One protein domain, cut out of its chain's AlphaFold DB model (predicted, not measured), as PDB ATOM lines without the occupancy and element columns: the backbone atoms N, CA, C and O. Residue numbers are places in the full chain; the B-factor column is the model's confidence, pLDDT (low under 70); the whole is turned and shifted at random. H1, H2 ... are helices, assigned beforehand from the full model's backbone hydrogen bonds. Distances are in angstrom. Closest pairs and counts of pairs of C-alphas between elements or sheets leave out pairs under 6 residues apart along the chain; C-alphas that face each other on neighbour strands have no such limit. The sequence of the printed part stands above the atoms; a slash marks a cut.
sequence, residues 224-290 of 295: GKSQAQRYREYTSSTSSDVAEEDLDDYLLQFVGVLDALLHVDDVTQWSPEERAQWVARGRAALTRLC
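Overview. This is residues 224 to 290 of the 295 residues of an uncharacterized protein of Malassezia sympodialis (strain ATCC 42132) (UniProt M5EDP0). A lone helix, H1, is set off at one end of an elongated model, and a long link leads from it to two helices, H2 and H3, that cross as an X near their middles. Beyond the X, at the other end of the long axis, the link from H2 to H3 makes a wide loop that folds back. The printed part has 67 residues, with three named helices in the order H1, H2, H3 and no named strand; its class is all helix. The whole is loose, with a radius of gyration of the C-alphas of 14.8 A and spans of 45 by 27 by 16 A.

Along the chain. Find C-alpha 225 at (44.099, 123.032, 107.692); from there H1, residues 225 to 236, runs 16.3 A to C-alpha 236 at (28.813, 117.297, 108.090). Read on to Tyr 250, where H2, residues 250 to 261, begins; it is 16.0 A long. H3, residues 275 to 288, is the longest helix by residues, and its 20.0 A end at C-alpha 288, at (39.794, 95.616, 124.813).

Arrangement. Start with H1, which is apart from H2 and from H3. Then look at Gly 256 and Gly 282: their C-alphas, 3.6 A apart, are the closest of H2 and H3, which touch. The lines of these two helices are about perpendicular, at 73 degrees. In H1, H2 and H3 each O i to N i+4 pair is within hydrogen-bond range.

Size, cuts and confidence. The two C-alphas farthest apart are those of Ser 239 and Asp 265, at 46.2 A. Both links, residues 237 to 249 and residues 262 to 274, are long. The printed part has no cut. Its mean pLDDT is 88.9, and you find values under 70 at residues 238 to 240.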
ATOM      1  N   GLY A 224      47.227 119.630 109.569       92.75
ATOM      2  CA  GLY A 224      47.021 120.991 109.097       92.75
ATOM      3  C   GLY A 224      45.569 121.341 108.759       92.75
ATOM      4  O   GLY A 224      44.607 120.612 109.006       92.75
ATOM      5  N   LYS A 225      45.408 122.507 108.120       93.38
ATOM      6  CA  LYS A 225      44.099 123.032 107.692       93.38
ATOM      7  C   LYS A 225      43.375 122.111 106.708       93.38
ATOM      8  O   LYS A 225      42.154 122.029 106.772       93.38
ATOM      9  N   SER A 226      44.106 121.448 105.811       91.62
ATOM     10  CA  SER A 226      43.541 120.541 104.807       91.62
ATOM     11  C   SER A 226      42.914 119.299 105.435       91.62
ATOM     12  O   SER A 226      41.793 118.947 105.087       91.62
ATOM     13  N   GLN A 227      43.603 118.669 106.390       92.62
ATOM     14  CA  GLN A 227      43.099 117.507 107.122       92.62
ATOM     15  C   GLN A 227      41.878 117.909 107.960       92.62
ATOM     16  O   GLN A 227      40.831 117.272 107.878       92.62
ATOM     17  N   ALA A 228      41.968 119.049 108.656       91.00
ATOM     18  CA  ALA A 228      40.854 119.609 109.416       91.00
ATOM     19  C   ALA A 228      39.623 119.918 108.551       91.00
ATOM     20  O   ALA A 228      38.494 119.744 109.002       91.00
ATOM     21  N   GLN A 229      39.821 120.406 107.324       90.75
ATOM     22  CA  GLN A 229      38.726 120.663 106.394       90.75
ATOM     23  C   GLN A 229      38.054 119.359 105.948       90.75
ATOM     24  O   GLN A 229      36.837 119.260 106.066       90.75
ATOM     25  N   ARG A 230      38.835 118.354 105.531       89.94
ATOM     26  CA  ARG A 230      38.312 117.035 105.131       89.94
ATOM     27  C   ARG A 230      37.517 116.364 106.245       89.94
ATOM     28  O   ARG A 230      36.426 115.864 106.003       89.94
ATOM     29  N   TYR A 231      38.024 116.410 107.477       89.25
ATOM     30  CA  TYR A 231      37.312 115.851 108.626       89.25
ATOM     31  C   TYR A 231      35.973 116.566 108.875       89.25
ATOM     32  O   TYR A 231      34.960 115.914 109.112       89.25
ATOM     33  N   ARG A 232      35.918 117.901 108.743       89.88
ATOM     34  CA  ARG A 232      34.640 118.634 108.846       89.88
ATOM     35  C   ARG A 232      33.661 118.230 107.751       89.88
ATOM     36  O   ARG A 232      32.493 118.008 108.055       89.88
ATOM     37  N   GLU A 233      34.129 118.133 106.509       89.69
ATOM     38  CA  GLU A 233      33.315 117.687 105.375       89.69
ATOM     39  C   GLU A 233      32.710 116.309 105.673       89.69
ATOM     40  O   GLU A 233      31.483 116.194 105.669       89.69
ATOM     41  N   TYR A 234      33.534 115.345 106.102       87.38
ATOM     42  CA  TYR A 234      33.103 114.013 106.540       87.38
ATOM     43  C   TYR A 234      32.034 114.059 107.648       87.38
ATOM     44  O   TYR A 234      30.969 113.466 107.501       87.38
ATOM     45  N   THR A 235      32.247 114.825 108.726       86.94
ATOM     46  CA  THR A 235      31.272 114.908 109.839       86.94
ATOM     47  C   THR A 235      29.958 115.608 109.479       86.94
ATOM     48  O   THR A 235      28.950 115.423 110.157       86.94
ATOM     49  N   SER A 236      29.962 116.455 108.447       84.62
ATOM     50  CA  SER A 236      28.813 117.297 108.090       84.62
ATOM     51  C   SER A 236      27.877 116.667 107.064       84.62
ATOM     52  O   SER A 236      26.764 117.162 106.875       84.62
ATOM     53  N   SER A 237      28.303 115.599 106.391       71.88
ATOM     54  CA  SER A 237      27.588 115.057 105.241       71.88
ATOM     55  C   SER A 237      27.003 113.675 105.527       71.88
ATOM     56  O   SER A 237      27.697 112.726 105.868       71.88
ATOM     57  N   THR A 238      25.689 113.544 105.324       61.72
ATOM     58  CA  THR A 238      24.961 112.263 105.401       61.72
ATOM     59  C   THR A 238      25.324 111.312 104.246       61.72
ATOM     60  O   THR A 238      24.977 110.136 104.289       61.72
ATOM     61  N   SER A 239      26.011 111.818 103.211       60.97
ATOM     62  CA  SER A 239      26.544 111.073 102.057       60.97
ATOM     63  C   SER A 239      27.863 111.692 101.555       60.97
ATOM     64  O   SER A 239      27.976 112.086 100.396       60.97
ATOM     65  N   SER A 240      28.824 111.880 102.460       60.94
ATOM     66  CA  SER A 240      30.177 112.370 102.153       60.94
ATOM     67  C   SER A 240      30.827 111.626 100.973       60.94
ATOM     68  O   SER A 240      30.886 110.400 101.009       60.94
ATOM     69  N   ASP A 241      31.386 112.348  99.991       71.06
ATOM     70  CA  ASP A 241      32.322 111.784  98.992       71.06
ATOM     71  C   ASP A 241      33.681 111.405  99.623       71.06
ATOM     72  O   ASP A 241      34.465 110.676  99.024       71.06
ATOM     73  N   VAL A 242      33.976 111.914 100.827       75.69
ATOM     74  CA  VAL A 242      35.184 111.584 101.597       75.69
ATOM     75  C   VAL A 242      34.928 110.292 102.366       75.69
ATOM     76  O   VAL A 242      34.056 110.271 103.244       75.69
ATOM     77  N   ALA A 243      35.676 109.235 102.050       80.00
ATOM     78  CA  ALA A 243      35.615 107.972 102.777       80.00
ATOM     79  C   ALA A 243      36.380 108.073 104.111       80.00
ATOM     80  O   ALA A 243      37.314 108.862 104.244       80.00
ATOM     81  N   GLU A 244      36.033 107.245 105.105       81.56
ATOM     82  CA  GLU A 244      36.800 107.156 106.367       81.56
ATOM     83  C   GLU A 244      38.283 106.839 106.099       81.56
ATOM     84  O   GLU A 244      39.167 107.343 106.784       81.56
ATOM     85  N   GLU A 245      38.560 106.057 105.055       82.19
ATOM     86  CA  GLU A 245      39.907 105.672 104.616       82.19
ATOM     87  C   GLU A 245      40.762 106.863 104.134       82.19
ATOM     88  O   GLU A 245      41.995 106.780 104.160       82.19
ATOM     89  N   ASP A 246      40.117 107.969 103.740       83.25
ATOM     90  CA  ASP A 246      40.764 109.217 103.315       83.25
ATOM     91  C   ASP A 246      41.124 110.139 104.496       83.25
ATOM     92  O   ASP A 246      41.851 111.128 104.321       83.25
ATOM     93  N   LEU A 247      40.606 109.845 105.693       89.00
ATOM     94  CA  LEU A 247      40.982 110.529 106.928       89.00
ATOM     95  C   LEU A 247      42.333 110.004 107.423       89.00
ATOM     96  O   LEU A 247      42.733 108.870 107.145       89.00
ATOM     97  N   ASP A 248      43.067 110.830 108.166       90.44
ATOM     98  CA  ASP A 248      44.272 110.338 108.819       90.44
ATOM     99  C   ASP A 248      43.926 109.484 110.043       90.44
ATOM    100  O   ASP A 248      42.957 109.717 110.761       90.44
ATOM    101  N   ASP A 249      44.759 108.482 110.286       92.00
ATOM    102  CA  ASP A 249      44.611 107.512 111.366       92.00
ATOM    103  C   ASP A 249      45.867 107.467 112.250       92.00
ATOM    104  O   ASP A 249      46.071 106.504 112.985       92.00
ATOM    105  N   TYR A 250      46.718 108.503 112.225       93.62
ATOM    106  CA  TYR A 250      48.007 108.500 112.932       93.62
ATOM    107  C   TYR A 250      47.863 108.330 114.444       93.62
ATOM    108  O   TYR A 250      48.655 107.617 115.056       93.62
ATOM    109  N   LEU A 251      46.848 108.941 115.064       93.44
ATOM    110  CA  LEU A 251      46.605 108.750 116.498       93.44
ATOM    111  C   LEU A 251      46.065 107.350 116.808       93.44
ATOM    112  O   LEU A 251      46.414 106.786 117.841       93.44
ATOM    113  N   LEU A 252      45.279 106.757 115.907       94.00
ATOM    114  CA  LEU A 252      44.820 105.375 116.047       94.00
ATOM    115  C   LEU A 252      45.981 104.385 115.881       94.00
ATOM    116  O   LEU A 252      46.120 103.466 116.687       94.00
ATOM    117  N   GLN A 253      46.856 104.611 114.898       94.44
ATOM    118  CA  GLN A 253      48.118 103.886 114.754       94.44
ATOM    119  C   GLN A 253      48.968 104.020 116.020       94.44
ATOM    120  O   GLN A 253      49.472 103.024 116.530       94.44
ATOM    121  N   PHE A 254      49.080 105.232 116.573       95.25
ATOM    122  CA  PHE A 254      49.864 105.476 117.778       95.25
ATOM    123  C   PHE A 254      49.306 104.749 119.006       95.25
ATOM    124  O   PHE A 254      50.089 104.266 119.816       95.25
ATOM    125  N   VAL A 255      47.984 104.581 119.132       95.44
ATOM    126  CA  VAL A 255      47.412 103.694 120.161       95.44
ATOM    127  C   VAL A 255      47.907 102.254 119.983       95.44
ATOM    128  O   VAL A 255      48.253 101.608 120.968       95.44
ATOM    129  N   GLY A 256      47.997 101.764 118.743       95.19
ATOM    130  CA  GLY A 256      48.587 100.457 118.440       95.19
ATOM    131  C   GLY A 256      50.075 100.373 118.797       95.19
ATOM    132  O   GLY A 256      50.509  99.376 119.370       95.19
ATOM    133  N   VAL A 257      50.840 101.432 118.524       95.00
ATOM    134  CA  VAL A 257      52.253 101.529 118.921       95.00
ATOM    135  C   VAL A 257      52.387 101.511 120.444       95.00
ATOM    136  O   VAL A 257      53.158 100.715 120.969       95.00
ATOM    137  N   LEU A 258      51.611 102.321 121.173       94.75
ATOM    138  CA  LEU A 258      51.612 102.324 122.640       94.75
ATOM    139  C   LEU A 258      51.280 100.941 123.206       94.75
ATOM    140  O   LEU A 258      51.957 100.483 124.121       94.75
ATOM    141  N   ASP A 259      50.286 100.258 122.638       94.75
ATOM    142  CA  ASP A 259      49.938  98.891 123.022       94.75
ATOM    143  C   ASP A 259      51.105  97.907 122.846       94.75
ATOM    144  O   ASP A 259      51.312  97.042 123.693       94.75
ATOM    145  N   ALA A 260      51.890  98.034 121.774       94.19
ATOM    146  CA  ALA A 260      53.094  97.228 121.583       94.19
ATOM    147  C   ALA A 260      54.203  97.588 122.572       94.19
ATOM    148  O   ALA A 260      54.815  96.695 123.160       94.19
ATOM    149  N   LEU A 261      54.431  98.884 122.789       95.12
ATOM    150  CA  LEU A 261      55.495  99.372 123.662       95.12
ATOM    151  C   LEU A 261      55.272  99.029 125.141       95.12
ATOM    152  O   LEU A 261      56.237  98.941 125.889       95.12
ATOM    153  N   LEU A 262      54.033  98.762 125.566       93.62
ATOM    154  CA  LEU A 262      53.747  98.249 126.914       93.62
ATOM    155  C   LEU A 262      54.352  96.861 127.193       93.62
ATOM    156  O   LEU A 262      54.374  96.428 128.343       93.62
ATOM    157  N   HIS A 263      54.813  96.154 126.160       92.94
ATOM    158  CA  HIS A 263      55.330  94.789 126.254       92.94
ATOM    159  C   HIS A 263      56.814  94.665 125.892       92.94
ATOM    160  O   HIS A 263      57.305  93.546 125.751       92.94
ATOM    161  N   VAL A 264      57.528  95.784 125.731       93.50
ATOM    162  CA  VAL A 264      58.974  95.786 125.473       93.50
ATOM    163  C   VAL A 264      59.728  96.360 126.666       93.50
ATOM    164  O   VAL A 264      59.266  97.295 127.313       93.50
ATOM    165  N   ASP A 265      60.918  95.824 126.931       93.38
ATOM    166  CA  ASP A 265      61.765  96.305 128.030       93.38
ATOM    167  C   ASP A 265      62.469  97.631 127.698       93.38
ATOM    168  O   ASP A 265      62.951  98.322 128.596       93.38
ATOM    169  N   ASP A 266      62.612  97.950 126.408       96.06
ATOM    170  CA  ASP A 266      63.338  99.122 125.929       96.06
ATOM    171  C   ASP A 266      62.674  99.735 124.690       96.06
ATOM    172  O   ASP A 266      62.826  99.253 123.565       96.06
ATOM    173  N   VAL A 267      61.954 100.837 124.895       95.75
ATOM    174  CA  VAL A 267      61.253 101.549 123.818       95.75
ATOM    175  C   VAL A 267      62.196 102.248 122.839       95.75
ATOM    176  O   VAL A 267      61.750 102.648 121.770       95.75
ATOM    177  N   THR A 268      63.492 102.391 123.145       93.75
ATOM    178  CA  THR A 268      64.456 103.015 122.215       93.75
ATOM    179  C   THR A 268      64.781 102.133 121.011       93.75
ATOM    180  O   THR A 268      65.301 102.620 120.009       93.75
ATOM    181  N   GLN A 269      64.458 100.840 121.098       89.00
ATOM    182  CA  GLN A 269      64.661  99.856 120.035       89.00
ATOM    183  C   GLN A 269      63.430  99.705 119.132       89.00
ATOM    184  O   GLN A 269      63.382  98.793 118.306       89.00
ATOM    185  N   TRP A 270      62.419 100.567 119.294       84.56
ATOM    186  CA  TRP A 270      61.197 100.489 118.503       84.56
ATOM    187  C   TRP A 270      61.487 100.661 117.004       84.56
ATOM    188  O   TRP A 270      62.334 101.456 116.592       84.56
ATOM    189  N   SER A 271      60.748  99.923 116.177       80.38
ATOM    190  CA  SER A 271      60.813 100.024 114.720       80.38
ATOM    191  C   SER A 271      59.410 100.159 114.130       80.38
ATOM    192  O   SER A 271      58.482  99.518 114.629       80.38
ATOM    193  N   PRO A 272      59.226 100.951 113.062       78.56
ATOM    194  CA  PRO A 272      57.926 101.083 112.421       78.56
ATOM    195  C   PRO A 272      57.521  99.785 111.700       78.56
ATOM    196  O   PRO A 272      58.274  99.263 110.883       78.56
ATOM    197  N   GLU A 273      56.311  99.297 111.971       82.88
ATOM    198  CA  GLU A 273      55.604  98.299 111.148       82.88
ATOM    199  C   GLU A 273      54.712  98.965 110.076       82.88
ATOM    200  O   GLU A 273      54.604 100.192 109.991       82.88
ATOM    201  N   GLU A 274      54.057  98.151 109.245       86.88
ATOM    202  CA  GLU A 274      53.113  98.622 108.228       86.88
ATOM    203  C   GLU A 274      51.888  99.309 108.858       86.88
ATOM    204  O   GLU A 274      51.303  98.808 109.820       86.88
ATOM    205  N   ARG A 275      51.426 100.412 108.246       85.62
ATOM    206  CA  ARG A 275      50.245 101.193 108.680       85.62
ATOM    207  C   ARG A 275      49.056 100.313 109.083       85.62
ATOM    208  O   ARG A 275      48.471 100.518 110.142       85.62
ATOM    209  N   ALA A 276      48.704  99.331 108.249       88.69
ATOM    210  CA  ALA A 276      47.548  98.463 108.474       88.69
ATOM    211  C   ALA A 276      47.651  97.655 109.780       88.69
ATOM    212  O   ALA A 276      46.644  97.466 110.466       88.69
ATOM    213  N   GLN A 277      48.861  97.229 110.152       93.25
ATOM    214  CA  GLN A 277      49.113  96.456 111.370       93.25
ATOM    215  C   GLN A 277      48.897  97.331 112.610       93.25
ATOM    216  O   GLN A 277      48.170  96.937 113.527       93.25
ATOM    217  N   TRP A 278      49.406  98.570 112.595       94.38
ATOM    218  CA  TRP A 278      49.200  99.513 113.697       94.38
ATOM    219  C   TRP A 278      47.754  99.948 113.867       94.38
ATOM    220  O   TRP A 278      47.272 100.013 114.997       94.38
ATOM    221  N   VAL A 279      47.037 100.205 112.771       93.00
ATOM    222  CA  VAL A 279      45.604 100.524 112.838       93.00
ATOM    223  C   VAL A 279      44.826  99.357 113.441       93.00
ATOM    224  O   VAL A 279      44.042  99.561 114.369       93.00
ATOM    225  N   ALA A 280      45.052  98.130 112.958       94.31
ATOM    226  CA  ALA A 280      44.373  96.943 113.470       94.31
ATOM    227  C   ALA A 280      44.649  96.737 114.967       94.31
ATOM    228  O   ALA A 280      43.719  96.520 115.750       94.31
ATOM    229  N   ARG A 281      45.913  96.884 115.382       95.44
ATOM    230  CA  ARG A 281      46.320  96.791 116.785       95.44
ATOM    231  C   ARG A 281      45.696  97.888 117.645       95.44
ATOM    232  O   ARG A 281      45.176  97.592 118.717       95.44
ATOM    233  N   GLY A 282      45.687  99.128 117.163       95.25
ATOM    234  CA  GLY A 282      45.060 100.260 117.844       95.25
ATOM    235  C   GLY A 282      43.565 100.042 118.058       95.25
ATOM    236  O   GLY A 282      43.072 100.200 119.175       95.25
ATOM    237  N   ARG A 283      42.845  99.579 117.025       94.69
ATOM    238  CA  ARG A 283      41.420  99.226 117.146       94.69
ATOM    239  C   ARG A 283      41.207  98.113 118.175       94.69
ATOM    240  O   ARG A 283      40.362  98.264 119.052       94.69
ATOM    241  N   ALA A 284      42.008  97.047 118.124       95.50
ATOM    242  CA  ALA A 284      41.928  95.943 119.082       95.50
ATOM    243  C   ALA A 284      42.190  96.395 120.532       95.50
ATOM    244  O   ALA A 284      41.484  95.969 121.448       95.50
ATOM    245  N   ALA A 285      43.161  97.288 120.744       94.50
ATOM    246  CA  ALA A 285      43.467  97.855 122.055       94.50
ATOM    247  C   ALA A 285      42.300  98.695 122.600       94.50
ATOM    248  O   ALA A 285      41.876  98.486 123.737       94.50
ATOM    249  N   LEU A 286      41.726  99.588 121.783       93.56
ATOM    250  CA  LEU A 286      40.563 100.393 122.173       93.56
ATOM    251  C   LEU A 286      39.345  99.516 122.484       93.56
ATOM    252  O   LEU A 286      38.695  99.725 123.506       93.56
ATOM    253  N   THR A 287      39.081  98.485 121.673       94.31
ATOM    254  CA  THR A 287      38.023  97.501 121.946       94.31
ATOM    255  C   THR A 287      38.244  96.783 123.276       94.31
ATOM    256  O   THR A 287      37.319  96.708 124.081       94.31
ATOM    257  N   ARG A 288      39.463  96.299 123.551       94.00
ATOM    258  CA  ARG A 288      39.794  95.616 124.813       94.00
ATOM    259  C   ARG A 288      39.629  96.525 126.035       94.00
ATOM    260  O   ARG A 288      39.287  96.040 127.109       94.00
ATOM    261  N   LEU A 289      39.859  97.828 125.870       88.69
ATOM    262  CA  LEU A 289      39.682  98.848 126.908       88.69
ATOM    263  C   LEU A 289      38.260  99.431 126.957       88.69
ATOM    264  O   LEU A 289      38.010 100.343 127.744       88.69
ATOM    265  N   CYS A 290      37.334  98.933 126.131       90.94
ATOM    266  CA  CYS A 290      35.974  99.458 125.993       90.94
ATOM    267  C   CYS A 290      35.930 100.968 125.679       90.94
ATOM    268  O   CYS A 290      34.989 101.663 126.066       90.94
TER     269      CYS A 290